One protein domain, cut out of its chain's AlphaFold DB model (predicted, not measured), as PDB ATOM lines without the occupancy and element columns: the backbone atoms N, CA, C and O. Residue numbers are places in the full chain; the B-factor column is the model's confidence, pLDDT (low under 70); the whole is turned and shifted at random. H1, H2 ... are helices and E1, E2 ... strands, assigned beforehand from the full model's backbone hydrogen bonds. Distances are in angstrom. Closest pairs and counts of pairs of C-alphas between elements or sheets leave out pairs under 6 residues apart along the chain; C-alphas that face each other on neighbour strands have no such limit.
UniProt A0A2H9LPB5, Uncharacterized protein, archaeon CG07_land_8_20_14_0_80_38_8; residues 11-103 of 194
ATOM      1  N   LEU A  11     -20.206 -27.151  46.404       79.50
ATOM      2  CA  LEU A  11     -20.607 -25.751  46.331       79.50
ATOM      3  C   LEU A  11     -22.036 -25.590  46.854       79.50
ATOM      4  O   LEU A  11     -23.012 -25.872  46.160       79.50
ATOM      5  N   LYS A  12     -22.119 -25.101  48.091       84.31
ATOM      6  CA  LYS A  12     -23.334 -24.577  48.712       84.31
ATOM      7  C   LYS A  12     -23.241 -23.060  48.764       84.31
ATOM      8  O   LYS A  12     -22.234 -22.526  49.241       84.31
ATOM      9  N   ILE A  13     -24.264 -22.379  48.269       82.12
ATOM     10  CA  ILE A  13     -24.271 -20.924  48.146       82.12
ATOM     11  C   ILE A  13     -25.260 -20.334  49.138       82.12
ATOM     12  O   ILE A  13     -26.439 -20.672  49.119       82.12
ATOM     13  N   LEU A  14     -24.745 -19.473  50.010       82.94
ATOM     14  CA  LEU A  14     -25.512 -18.623  50.906       82.94
ATOM     15  C   LEU A  14     -26.022 -17.422  50.123       82.94
ATOM     16  O   LEU A  14     -25.236 -16.769  49.437       82.94
ATOM     17  N   ILE A  15     -27.311 -17.138  50.266       81.69
ATOM     18  CA  ILE A  15     -27.989 -16.030  49.603       81.69
ATOM     19  C   ILE A  15     -28.395 -15.016  50.676       81.69
ATOM     20  O   ILE A  15     -29.170 -15.339  51.580       81.69
ATOM     21  N   ASN A  16     -27.873 -13.794  50.580       75.25
ATOM     22  CA  ASN A  16     -28.336 -12.662  51.378       75.25
ATOM     23  C   ASN A  16     -29.353 -11.853  50.566       75.25
ATOM     24  O   ASN A  16     -29.059 -11.454  49.448       75.25
ATOM     25  N   LEU A  17     -30.543 -11.634  51.127       70.69
ATOM     26  CA  LEU A  17     -31.642 -10.928  50.458       70.69
ATOM     27  C   LEU A  17     -31.672  -9.424  50.743       70.69
ATOM     28  O   LEU A  17     -32.287  -8.685  49.987       70.69
ATOM     29  N   LYS A  18     -31.036  -8.976  51.833       70.75
ATOM     30  CA  LYS A  18     -30.942  -7.547  52.173       70.75
ATOM     31  C   LYS A  18     -29.899  -6.850  51.305       70.75
ATOM     32  O   LYS A  18     -30.106  -5.731  50.863       70.75
ATOM     33  N   GLU A  19     -28.805  -7.558  51.048       71.25
ATOM     34  CA  GLU A  19     -27.743  -7.161  50.130       71.25
ATOM     35  C   GLU A  19     -27.460  -8.366  49.230       71.25
ATOM     36  O   GLU A  19     -26.808  -9.303  49.716       71.25
ATOM     37  N   PRO A  20     -27.980  -8.397  47.981       66.81
ATOM     38  CA  PRO A  20     -27.897  -9.544  47.077       66.81
ATOM     39  C   PRO A  20     -26.443  -9.949  46.865       66.81
ATOM     40  O   PRO A  20     -25.714  -9.426  46.027       66.81
ATOM     41  N   SER A  21     -26.010 -10.891  47.691       75.75
ATOM     42  CA  SER A  21     -24.656 -11.401  47.727       75.75
ATOM     43  C   SER A  21     -24.718 -12.902  47.887       75.75
ATOM     44  O   SER A  21     -25.524 -13.456  48.644       75.75
ATOM     45  N   PHE A  22     -23.850 -13.555  47.131       81.62
ATOM     46  CA  PHE A  22     -23.883 -14.987  46.958       81.62
ATOM     47  C   PHE A  22     -22.525 -15.547  47.326       81.62
ATOM     48  O   PHE A  22     -21.531 -15.322  46.634       81.62
ATOM     49  N   LYS A  23     -22.466 -16.240  48.460       84.88
ATOM     50  CA  LYS A  23     -21.199 -16.642  49.074       84.88
ATOM     51  C   LYS A  23     -21.116 -18.146  49.219       84.88
ATOM     52  O   LYS A  23     -22.072 -18.793  49.638       84.88
ATOM     53  N   CYS A  24     -19.956 -18.727  48.938       83.94
ATOM     54  CA  CYS A  24     -19.703 -20.117  49.291       83.94
ATOM     55  C   CYS A  24     -19.827 -20.288  50.809       83.94
ATOM     56  O   CYS A  24     -19.087 -19.657  51.561       83.94
ATOM     57  N   SER A  25     -20.690 -21.195  51.262       86.19
ATOM     58  CA  SER A  25     -20.905 -21.438  52.693       86.19
ATOM     59  C   SER A  25     -19.653 -21.917  53.431       86.19
ATOM     60  O   SER A  25     -19.571 -21.791  54.644       86.19
ATOM     61  N   SER A  26     -18.678 -22.478  52.707       85.94
ATOM     62  CA  SER A  26     -17.469 -23.062  53.294       85.94
ATOM     63  C   SER A  26     -16.266 -22.123  53.353       85.94
ATOM     64  O   SER A  26     -15.361 -22.370  54.138       85.94
ATOM     65  N   CYS A  27     -16.181 -21.118  52.477       86.81
ATOM     66  CA  CYS A  27     -15.002 -20.236  52.400       86.81
ATOM     67  C   CYS A  27     -15.345 -18.760  52.164       86.81
ATOM     68  O   CYS A  27     -14.455 -17.984  51.826       86.81
ATOM     69  N   ALA A  28     -16.628 -18.402  52.285       86.62
ATOM     70  CA  ALA A  28     -17.184 -17.059  52.102       86.62
ATOM     71  C   ALA A  28     -16.899 -16.397  50.740       86.62
ATOM     72  O   ALA A  28     -17.147 -15.210  50.561       86.62
ATOM     73  N   GLU A  29     -16.406 -17.162  49.767       83.69
ATOM     74  CA  GLU A  29     -16.054 -16.658  48.444       83.69
ATOM     75  C   GLU A  29     -17.283 -16.165  47.671       83.69
ATOM     76  O   GLU A  29     -18.262 -16.908  47.570       83.69
ATOM     77  N   ASN A  30     -17.197 -14.964  47.092       84.62
ATOM     78  CA  ASN A  30     -18.275 -14.348  46.317       84.62
ATOM     79  C   ASN A  30     -18.441 -14.986  44.927       84.62
ATOM     80  O   ASN A  30     -17.464 -15.368  44.274       84.62
ATOM     81  N   TYR A  31     -19.689 -15.047  44.477       79.94
ATOM     82  CA  TYR A  31     -20.111 -15.431  43.136       79.94
ATOM     83  C   TYR A  31     -21.109 -14.400  42.606       79.94
ATOM     84  O   TYR A  31     -21.874 -13.815  43.373       79.94
ATOM     85  N   GLU A  32     -21.119 -14.205  41.296       75.88
ATOM     86  CA  GLU A  32     -22.139 -13.413  40.612       75.88
ATOM     87  C   GLU A  32     -23.307 -14.314  40.224       75.88
ATOM     88  O   GLU A  32     -23.099 -15.476  39.867       75.88
ATOM     89  N   PHE A  33     -24.524 -13.784  40.284       71.88
ATOM     90  CA  PHE A  33     -25.749 -14.488  39.924       71.88
ATOM     91  C   PHE A  33     -26.501 -13.668  38.885       71.88
ATOM     92  O   PHE A  33     -26.805 -12.502  39.114       71.88
ATOM     93  N   LEU A  34     -26.803 -14.290  37.755       68.69
ATOM     94  CA  LEU A  34     -27.525 -13.686  36.641       68.69
ATOM     95  C   LEU A  34     -28.669 -14.612  36.261       68.69
ATOM     96  O   LEU A  34     -28.459 -15.817  36.155       68.69
ATOM     97  N   LEU A  35     -29.872 -14.078  36.074       65.19
ATOM     98  CA  LEU A  35     -31.054 -14.870  35.753       65.19
ATOM     99  C   LEU A  35     -31.721 -14.320  34.491       65.19
ATOM    100  O   LEU A  35     -32.490 -13.371  34.545       65.19
ATOM    101  N   GLU A  36     -31.455 -14.941  33.348       64.44
ATOM    102  CA  GLU A  36     -31.930 -14.483  32.040       64.44
ATOM    103  C   GLU A  36     -32.751 -15.563  31.346       64.44
ATOM    104  O   GLU A  36     -32.252 -16.658  31.092       64.44
ATOM    105  N   ASN A  37     -34.002 -15.257  30.982       61.31
ATOM    106  CA  ASN A  37     -34.830 -16.105  30.114       61.31
ATOM    107  C   ASN A  37     -34.788 -17.595  30.503       61.31
ATOM    108  O   ASN A  37     -34.495 -18.451  29.667       61.31
ATOM    109  N   LYS A  38     -35.067 -17.891  31.783       64.94
ATOM    110  CA  LYS A  38     -35.040 -19.241  32.387       64.94
ATOM    111  C   LYS A  38     -33.650 -19.835  32.648       64.94
ATOM    112  O   LYS A  38     -33.558 -20.962  33.128       64.94
ATOM    113  N   ASN A  39     -32.575 -19.106  32.372       63.84
ATOM    114  CA  ASN A  39     -31.209 -19.517  32.675       63.84
ATOM    115  C   ASN A  39     -30.696 -18.783  33.905       63.84
ATOM    116  O   ASN A  39     -30.600 -17.562  33.898       63.84
ATOM    117  N   LEU A  40     -30.313 -19.522  34.938       68.94
ATOM    118  CA  LEU A  40     -29.518 -18.995  36.034       68.94
ATOM    119  C   LEU A  40     -28.042 -19.253  35.759       68.94
ATOM    120  O   LEU A  40     -27.597 -20.394  35.736       68.94
ATOM    121  N   THR A  41     -27.268 -18.193  35.619       69.88
ATOM    122  CA  THR A  41     -25.820 -18.243  35.505       69.88
ATOM    123  C   THR A  41     -25.175 -17.810  36.814       69.88
ATOM    124  O   THR A  41     -25.363 -16.689  37.275       69.88
ATOM    125  N   ILE A  42     -24.351 -18.682  37.385       68.38
ATOM    126  CA  ILE A  42     -23.456 -18.367  38.494       68.38
ATOM    127  C   ILE A  42     -22.062 -18.127  37.911       68.38
ATOM    128  O   ILE A  42     -21.438 -19.065  37.405       68.38
ATOM    129  N   LYS A  43     -21.568 -16.887  37.949       68.44
ATOM    130  CA  LYS A  43     -20.246 -16.529  37.408       68.44
ATOM    131  C   LYS A  43     -19.204 -16.360  38.502       68.44
ATOM    132  O   LYS A  43     -19.486 -15.950  39.630       68.44
ATOM    133  N   LYS A  44     -17.964 -16.674  38.141       67.62
ATOM    134  CA  LYS A  44     -16.763 -16.299  38.881       67.62
ATOM    135  C   LYS A  44     -15.594 -16.145  37.915       67.62
ATOM    136  O   LYS A  44     -15.118 -17.143  37.365       67.62
ATOM    137  N   LYS A  45     -15.055 -14.926  37.795       69.75
ATOM    138  CA  LYS A  45     -14.013 -14.604  36.799       69.75
ATOM    139  C   LYS A  45     -14.484 -15.066  35.402       69.75
ATOM    140  O   LYS A  45     -15.652 -14.901  35.079       69.75
ATOM    141  N   ASN A  46     -13.633 -15.749  34.633       63.41
ATOM    142  CA  ASN A  46     -13.962 -16.286  33.302       63.41
ATOM    143  C   ASN A  46     -14.723 -17.632  33.342       63.41
ATOM    144  O   ASN A  46     -14.809 -18.329  32.333       63.41
ATOM    145  N   LYS A  47     -15.234 -18.060  34.508       61.53
ATOM    146  CA  LYS A  47     -15.949 -19.336  34.660       61.53
ATOM    147  C   LYS A  47     -17.422 -19.088  34.943       61.53
ATOM    148  O   LYS A  47     -17.765 -18.458  35.940       61.53
ATOM    149  N   ASN A  48     -18.268 -19.674  34.104       64.88
ATOM    150  CA  ASN A  48     -19.717 -19.591  34.218       64.88
ATOM    151  C   ASN A  48     -20.287 -20.975  34.510       64.88
ATOM    152  O   ASN A  48     -19.864 -21.979  33.935       64.88
ATOM    153  N   ILE A  49     -21.270 -21.010  35.394       61.03
ATOM    154  CA  ILE A  49     -22.078 -22.182  35.679       61.03
ATOM    155  C   ILE A  49     -23.507 -21.835  35.281       61.03
ATOM    156  O   ILE A  49     -24.114 -20.990  35.920       61.03
ATOM    157  N   ASN A  50     -24.057 -22.499  34.267       60.66
ATOM    158  CA  ASN A  50     -25.425 -22.252  33.813       60.66
ATOM    159  C   ASN A  50     -26.368 -23.355  34.309       60.66
ATOM    160  O   ASN A  50     -26.090 -24.542  34.143       60.66
ATOM    161  N   PHE A  51     -27.504 -22.954  34.866       60.56
ATOM    162  CA  PHE A  51     -28.638 -23.792  35.223       60.56
ATOM    163  C   PHE A  51     -29.818 -23.373  34.367       60.56
ATOM    164  O   PHE A  51     -30.132 -22.192  34.279       60.56
ATOM    165  N   TYR A  52     -30.489 -24.340  33.763       60.16
ATOM    166  CA  TYR A  52     -31.710 -24.085  33.019       60.16
ATOM    167  C   TYR A  52     -32.912 -24.510  33.865       60.16
ATOM    168  O   TYR A  52     -32.999 -25.658  34.305       60.16
ATOM    169  N   PHE A  53     -33.837 -23.582  34.081       63.38
ATOM    170  CA  PHE A  53     -35.047 -23.776  34.860       63.38
ATOM    171  C   PHE A  53     -36.279 -23.710  33.957       63.38
ATOM    172  O   PHE A  53     -36.832 -22.643  33.713       63.38
ATOM    173  N   ASP A  54     -36.754 -24.858  33.477       53.97
ATOM    174  CA  ASP A  54     -37.846 -24.908  32.486       53.97
ATOM    175  C   ASP A  54     -39.153 -24.233  32.982       53.97
ATOM    176  O   ASP A  54     -39.929 -23.702  32.175       53.97
ATOM    177  N   ASN A  55     -39.335 -24.170  34.310       54.28
ATOM    178  CA  ASN A  55     -40.549 -23.717  34.998       54.28
ATOM    179  C   ASN A  55     -40.452 -22.318  35.640       54.28
ATOM    180  O   ASN A  55     -41.413 -21.880  36.264       54.28
ATOM    181  N   LEU A  56     -39.326 -21.609  35.517       54.91
ATOM    182  CA  LEU A  56     -39.155 -20.293  36.143       54.91
ATOM    183  C   LEU A  56     -39.325 -19.181  35.110       54.91
ATOM    184  O   LEU A  56     -38.385 -18.807  34.415       54.91
ATOM    185  N   SER A  57     -40.531 -18.623  35.010       49.69
ATOM    186  CA  SER A  57     -40.759 -17.357  34.308       49.69
ATOM    187  C   SER A  57     -40.333 -16.202  35.210       49.69
ATOM    188  O   SER A  57     -41.130 -15.694  35.998       49.69
ATOM    189  N   VAL A  58     -39.063 -15.816  35.121       50.94
ATOM    190  CA  VAL A  58     -38.517 -14.691  35.884       50.94
ATOM    191  C   VAL A  58     -37.976 -13.638  34.924       50.94
ATOM    192  O   VAL A  58     -37.162 -13.953  34.056       50.94
ATOM    193  N   SER A  59     -38.455 -12.401  35.071       46.22
ATOM    194  CA  SER A  59     -37.915 -11.212  34.410       46.22
ATOM    195  C   SER A  59     -36.855 -10.549  35.297       46.22
ATOM    196  O   SER A  59     -36.915 -10.608  36.522       46.22
ATOM    197  N   ASN A  60     -35.855  -9.955  34.651       45.41
ATOM    198  CA  ASN A  60     -34.510  -9.714  35.177       45.41
ATOM    199  C   ASN A  60     -34.352  -8.499  36.121       45.41
ATOM    200  O   ASN A  60     -33.259  -7.953  36.208       45.41
ATOM    201  N   ASN A  61     -35.396  -8.064  36.833       46.81
ATOM    202  CA  ASN A  61     -35.278  -6.925  37.751       46.81
ATOM    203  C   ASN A  61     -35.400  -7.393  39.207       46.81
ATOM    204  O   ASN A  61     -36.482  -7.735  39.682       46.81
ATOM    205  N   ASP A  62     -34.239  -7.395  39.861       54.91
ATOM    206  CA  ASP A  62     -33.958  -7.675  41.267       54.91
ATOM    207  C   ASP A  62     -34.307  -9.085  41.741       54.91
ATOM    208  O   ASP A  62     -35.465  -9.496  41.795       54.91
ATOM    209  N   PHE A  63     -33.273  -9.825  42.153       60.88
ATOM    210  CA  PHE A  63     -33.403 -11.076  42.892       60.88
ATOM    211  C   PHE A  63     -34.167 -10.814  44.202       60.88
ATOM    212  O   PHE A  63     -33.586 -10.515  45.242       60.88
ATOM    213  N   ASN A  64     -35.493 -10.857  44.121       67.94
ATOM    214  CA  ASN A  64     -36.418 -10.439  45.165       67.94
ATOM    215  C   ASN A  64     -37.043 -11.651  45.873       67.94
ATOM    216  O   ASN A  64     -36.900 -12.803  45.451       67.94
ATOM    217  N   ASN A  65     -37.784 -11.394  46.952       72.75
ATOM    218  CA  ASN A  65     -38.416 -12.443  47.761       72.75
ATOM    219  C   ASN A  65     -39.331 -13.379  46.951       72.75
ATOM    220  O   ASN A  65     -39.449 -14.554  47.292       72.75
ATOM    221  N   LYS A  66     -39.950 -12.899  45.861       76.12
ATOM    222  CA  LYS A  66     -40.810 -13.720  44.996       76.12
ATOM    223  C   LYS A  66     -39.989 -14.762  44.236       76.12
ATOM    224  O   LYS A  66     -40.364 -15.927  44.217       76.12
ATOM    225  N   ILE A  67     -38.845 -14.370  43.676       76.00
ATOM    226  CA  ILE A  67     -37.934 -15.283  42.967       76.00
ATOM    227  C   ILE A  67     -37.378 -16.336  43.926       76.00
ATOM    228  O   ILE A  67     -37.349 -17.520  43.602       76.00
ATOM    229  N   VAL A  68     -36.983 -15.919  45.129       77.00
ATOM    230  CA  VAL A  68     -36.513 -16.820  46.193       77.00
ATOM    231  C   VAL A  68     -37.593 -17.836  46.544       77.00
ATOM    232  O   VAL A  68     -37.317 -19.031  46.617       77.00
ATOM    233  N   TYR A  69     -38.831 -17.381  46.719       80.88
ATOM    234  CA  TYR A  69     -39.944 -18.261  47.036       80.88
ATOM    235  C   TYR A  69     -40.246 -19.253  45.904       80.88
ATOM    236  O   TYR A  69     -40.420 -20.438  46.172       80.88
ATOM    237  N   GLU A  70     -40.231 -18.815  44.643       78.88
ATOM    238  CA  GLU A  70     -40.397 -19.704  43.483       78.88
ATOM    239  C   GLU A  70     -39.264 -20.737  43.386       78.88
ATOM    240  O   GLU A  70     -39.513 -21.924  43.159       78.88
ATOM    241  N   LEU A  71     -38.018 -20.320  43.631       78.62
ATOM    242  CA  LEU A  71     -36.865 -21.219  43.697       78.62
ATOM    243  C   LEU A  71     -36.995 -22.221  44.852       78.62
ATOM    244  O   LEU A  71     -36.630 -23.385  44.688       78.62
ATOM    245  N   TYR A  72     -37.514 -21.795  46.006       83.50
ATOM    246  CA  TYR A  72     -37.732 -22.649  47.174       83.50
ATOM    247  C   TYR A  72     -38.840 -23.672  46.915       83.50
ATOM    248  O   TYR A  72     -38.627 -24.870  47.088       83.50
ATOM    249  N   LYS A  73     -39.994 -23.219  46.414       83.06
ATOM    250  CA  LYS A  73     -41.132 -24.071  46.043       83.06
ATOM    251  C   LYS A  73     -40.752 -25.092  44.971       83.06
ATOM    252  O   LYS A  73     -41.198 -26.234  45.020       83.06
ATOM    253  N   SER A  74     -39.891 -24.695  44.037       76.31
ATOM    254  CA  SER A  74     -39.354 -25.574  42.993       76.31
ATOM    255  C   SER A  74     -38.222 -26.497  43.479       76.31
ATOM    256  O   SER A  74     -37.703 -27.291  42.697       76.31
ATOM    257  N   GLY A  75     -37.815 -26.401  44.750       78.75
ATOM    258  CA  GLY A  75     -36.782 -27.241  45.360       78.75
ATOM    259  C   GLY A  75     -35.346 -26.899  44.949       78.75
ATOM    260  O   GLY A  75     -34.440 -27.709  45.147       78.75
ATOM    261  N   TYR A  76     -35.103 -25.730  44.357       77.88
ATOM    262  CA  TYR A  76     -33.761 -25.299  43.946       77.88
ATOM    263  C   TYR A  76     -32.953 -24.688  45.090       77.88
ATOM    264  O   TYR A  76     -31.725 -24.773  45.086       77.88
ATOM    265  N   ILE A  77     -33.626 -24.101  46.079       83.12
ATOM    266  CA  ILE A  77     -33.002 -23.567  47.291       83.12
ATOM    267  C   ILE A  77     -33.715 -24.096  48.532       83.12
ATOM    268  O   ILE A  77     -34.884 -24.458  48.479       83.12
ATOM    269  N   ASN A  78     -33.016 -24.081  49.661       86.06
ATOM    270  CA  ASN A  78     -33.523 -24.483  50.965       86.06
ATOM    271  C   ASN A  78     -33.449 -23.310  51.946       86.06
ATOM    272  O   ASN A  78     -32.495 -22.533  51.918       86.06
ATOM    273  N   CYS A  79     -34.416 -23.224  52.858       84.81
ATOM    274  CA  CYS A  79     -34.340 -22.340  54.017       84.81
ATOM    275  C   CYS A  79     -33.814 -23.130  55.222       84.81
ATOM    276  O   CYS A  79     -34.490 -24.023  55.730       84.81
ATOM    277  N   VAL A  80     -32.614 -22.798  55.688       85.06
ATOM    278  CA  VAL A  80     -32.025 -23.346  56.911       85.06
ATOM    279  C   VAL A  80     -32.334 -22.394  58.059       85.06
ATOM    280  O   VAL A  80     -31.918 -21.235  58.036       85.06
ATOM    281  N   LYS A  81     -33.063 -22.879  59.062       83.19
ATOM    282  CA  LYS A  81     -33.326 -22.130  60.293       83.19
ATOM    283  C   LYS A  81     -32.232 -22.426  61.312       83.19
ATOM    284  O   LYS A  81     -31.863 -23.580  61.505       83.19
ATOM    285  N   THR A  82     -31.723 -21.384  61.953       79.50
ATOM    286  CA  THR A  82     -30.725 -21.486  63.023       79.50
ATOM    287  C   THR A  82     -31.293 -20.797  64.249       79.50
ATOM    288  O   THR A  82     -31.678 -19.634  64.139       79.50
ATOM    289  N   LEU A  83     -31.359 -21.492  65.387       76.25
ATOM    290  CA  LEU A  83     -31.800 -20.878  66.636       76.25
ATOM    291  C   LEU A  83     -30.845 -19.734  66.992       76.25
ATOM    292  O   LEU A  83     -29.625 -19.896  66.950       76.25
ATOM    293  N   ASN A  84     -31.415 -18.577  67.288       75.81
ATOM    294  CA  ASN A  84     -30.709 -17.425  67.795       75.81
ATOM    295  C   ASN A  84     -30.688 -17.531  69.329       75.81
ATOM    296  O   ASN A  84     -31.748 -17.395  69.947       75.81
ATOM    297  N   PRO A  85     -29.523 -17.812  69.941       72.38
ATOM    298  CA  PRO A  85     -29.435 -18.014  71.384       72.38
ATOM    299  C   PRO A  85     -29.788 -16.750  72.176       72.38
ATOM    300  O   PRO A  85     -30.256 -16.867  73.302       72.38
ATOM    301  N   ASP A  86     -29.638 -15.568  71.574       77.06
ATOM    302  CA  ASP A  86     -29.818 -14.287  72.260       77.06
ATOM    303  C   ASP A  86     -31.288 -13.844  72.330       77.06
ATOM    304  O   ASP A  86     -31.663 -13.056  73.195       77.06
ATOM    305  N   PHE A  87     -32.136 -14.342  71.423       72.25
ATOM    306  CA  PHE A  87     -33.509 -13.846  71.252       72.25
ATOM    307  C   PHE A  87     -34.576 -14.951  71.224       72.25
ATOM    308  O   PHE A  87     -35.738 -14.656  70.958       72.25
ATOM    309  N   CYS A  88     -34.205 -16.221  71.448       68.12
ATOM    310  CA  CYS A  88     -35.091 -17.393  71.318       68.12
ATOM    311  C   CYS A  88     -35.883 -17.457  69.991       68.12
ATOM    312  O   CYS A  88     -36.892 -18.154  69.899       68.12
ATOM    313  N   ASP A  89     -35.415 -16.764  68.951       72.81
ATOM    314  CA  ASP A  89     -36.016 -16.733  67.616       72.81
ATOM    315  C   ASP A  89     -35.133 -17.486  66.605       72.81
ATOM    316  O   ASP A  89     -34.038 -17.942  66.927       72.81
ATOM    317  N   HIS A  90     -35.593 -17.670  65.370       72.81
ATOM    318  CA  HIS A  90     -34.886 -18.406  64.330       72.81
ATOM    319  C   HIS A  90     -34.359 -17.469  63.243       72.81
ATOM    320  O   HIS A  90     -35.108 -16.904  62.448       72.81
ATOM    321  N   ASN A  91     -33.037 -17.420  63.096       76.12
ATOM    322  CA  ASN A  91     -32.406 -16.815  61.932       76.12
ATOM    323  C   ASN A  91     -32.588 -17.731  60.715       76.12
ATOM    324  O   ASN A  91     -32.103 -18.868  60.696       76.12
ATOM    325  N   SER A  92     -33.264 -17.230  59.682       78.12
ATOM    326  CA  SER A  92     -33.476 -17.951  58.423       78.12
ATOM    327  C   SER A  92     -32.365 -17.637  57.421       78.12
ATOM    328  O   SER A  92     -32.064 -16.473  57.157       78.12
ATOM    329  N   LYS A  93     -31.747 -18.676  56.855       83.19
ATOM    330  CA  LYS A  93     -30.689 -18.573  55.841       83.19
ATOM    331  C   LYS A  93     -31.094 -19.329  54.584       83.19
ATOM    332  O   LYS A  93     -31.426 -20.510  54.647       83.19
ATOM    333  N   TRP A  94     -31.009 -18.671  53.436       83.69
ATOM    334  CA  TRP A  94     -31.307 -19.277  52.142       83.69
ATOM    335  C   TRP A  94     -30.045 -19.909  51.556       83.69
ATOM    336  O   TRP A  94     -29.003 -19.256  51.448       83.69
ATOM    337  N   VAL A  95     -30.127 -21.195  51.215       85.81
ATOM    338  CA  VAL A  95     -28.993 -22.003  50.759       85.81
ATOM    339  C   VAL A  95     -29.341 -22.728  49.467       85.81
ATOM    340  O   VAL A  95     -30.293 -23.502  49.424       85.81
ATOM    341  N   MET A  96     -28.525 -22.547  48.434       84.94
ATOM    342  CA  MET A  96     -28.583 -23.339  47.206       84.94
ATOM    343  C   MET A  96     -27.495 -24.415  47.239       84.94
ATOM    344  O   MET A  96     -26.307 -24.091  47.235       84.94
ATOM    345  N   ASP A  97     -27.880 -25.693  47.268       85.94
ATOM    346  CA  ASP A  97     -26.953 -26.805  47.023       85.94
ATOM    347  C   ASP A  97     -27.003 -27.164  45.540       85.94
ATOM    348  O   ASP A  97     -28.010 -27.681  45.054       85.94
ATOM    349  N   LEU A  98     -25.921 -26.892  44.811       78.75
ATOM    350  CA  LEU A  98     -25.927 -27.058  43.360       78.75
ATOM    351  C   LEU A  98     -26.000 -28.524  42.924       78.75
ATOM    352  O   LEU A  98     -26.491 -28.797  41.829       78.75
ATOM    353  N   ASN A  99     -25.558 -29.476  43.754       81.25
ATOM    354  CA  ASN A  99     -25.740 -30.893  43.439       81.25
ATOM    355  C   ASN A  99     -27.213 -31.275  43.576       81.25
ATOM    356  O   ASN A  99     -27.743 -31.929  42.684       81.25
ATOM    357  N   ASN A 100     -27.883 -30.821  44.638       82.62
ATOM    358  CA  ASN A 100     -29.312 -31.073  44.819       82.62
ATOM    359  C   ASN A 100     -30.146 -30.397  43.721       82.62
ATOM    360  O   ASN A 100     -30.987 -31.035  43.095       82.62
ATOM    361  N   ALA A 101     -29.842 -29.134  43.407       78.88
ATOM    362  CA  ALA A 101     -30.483 -28.412  42.313       78.88
ATOM    363  C   ALA A 101     -30.305 -29.153  40.978       78.88
ATOM    364  O   ALA A 101     -31.280 -29.352  40.259       78.88
ATOM    365  N   LYS A 102     -29.094 -29.647  40.677       78.12
ATOM    366  CA  LYS A 102     -28.836 -30.476  39.489       78.12
ATOM    367  C   LYS A 102     -29.712 -31.732  39.464       78.12
ATOM    368  O   LYS A 102     -30.299 -32.022  38.425       78.12
ATOM    369  N   GLN A 103     -29.803 -32.467  40.573       82.88
ATOM    370  CA  GLN A 103     -30.628 -33.679  40.641       82.88
ATOM    371  C   GLN A 103     -32.115 -33.371  40.435       82.88
ATOM    372  O   GLN A 103     -32.785 -34.068  39.680       82.88
TER     373      GLN A 103
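Overview. This is residues 11 to 103 of the 194 residues of an uncharacterized protein of archaeon CG07_land_8_20_14_0_80_38_8 (UniProt A0A2H9LPB5). A strongly twisted sheet of seven strands curls through the whole domain, with the hairpin of E4 and E5 near one end of the longest axis and the hairpin of E6 and E7 reaching to the other. The two short helices H1 and H2 pack on opposite faces of this sheet. The printed part has 93 residues, with elements in the order E1 E2 E3 E4 E5 H1 E6 E7 H2, and its class is mixed, helices and strands. The sheet's order is E5 E4 E3 E2 E1 E7 E6, antiparallel throughout. The whole is compact, with a radius of gyration of the C-alphas of 13.6 A, and elongated, spanning 42 by 27 by 27 A.

Arrangement. The edge strand E5, residues 47 to 52, is antiparallel to E4, residues 39 to 44, with N 42 and O 49 2.7 A apart. E4 is antiparallel to E3, residues 30 to 36, where N 41 and O 34 are 2.7 A apart. E3 is staggered: residues 32 to 36 pair with E4, and residues 30 to 31 with E2, residues 21 to 24, where N 31 and O 22 are 2.8 A apart. E2 is antiparallel to E1, residues 12 to 16, with N 14 and O 23 at 2.8 A. E1 to E5 form a meander, each strand the antiparallel neighbour of the one before. E1 is also antiparallel to E7, residues 90 to 97, with N 13 and O 96 at 2.9 A. E7 forms a hairpin with the other edge strand, E6, residues 78 to 83, with N 80 and O 93 at 2.8 A. H1, residues 65 to 73, is on the sheet; its closest C-alphas to E6 are those of Tyr 72 and Asn 78, 6.0 A apart. H2, residues 98 to 103, is on the opposite face, over none of the strands; the closest C-alphas of H2 and E1 are those of Leu 98 and Lys 12, 6.4 A apart. H1 and H2 are apart. In both helices every O i to N i+4 pair is within hydrogen-bond range.

Along the chain. E1 begins at C-alpha 12 (-23.334, -24.577, 48.712). From first to last C-alpha E3 measures 19.8 A, E4 16.0 A, E5 16.5 A, E6 16.2 A and E7 20.8 A. H1 is 12.1 A long and begins at C-alpha 65 (-38.416, -12.443, 47.761). H2 ends at C-alpha 103 (-30.628, -33.679, 40.641).

Size, cuts and confidence. The C-alphas farthest apart are those of Asn 46 and Cys 88, at 43.5 A. The printed part has no cut. The link from E5 to H1, residues 53 to 64, is long. The mean pLDDT of the printed part is 73.2, and residue 20, residues 34 to 64 and residue 88 are under 70.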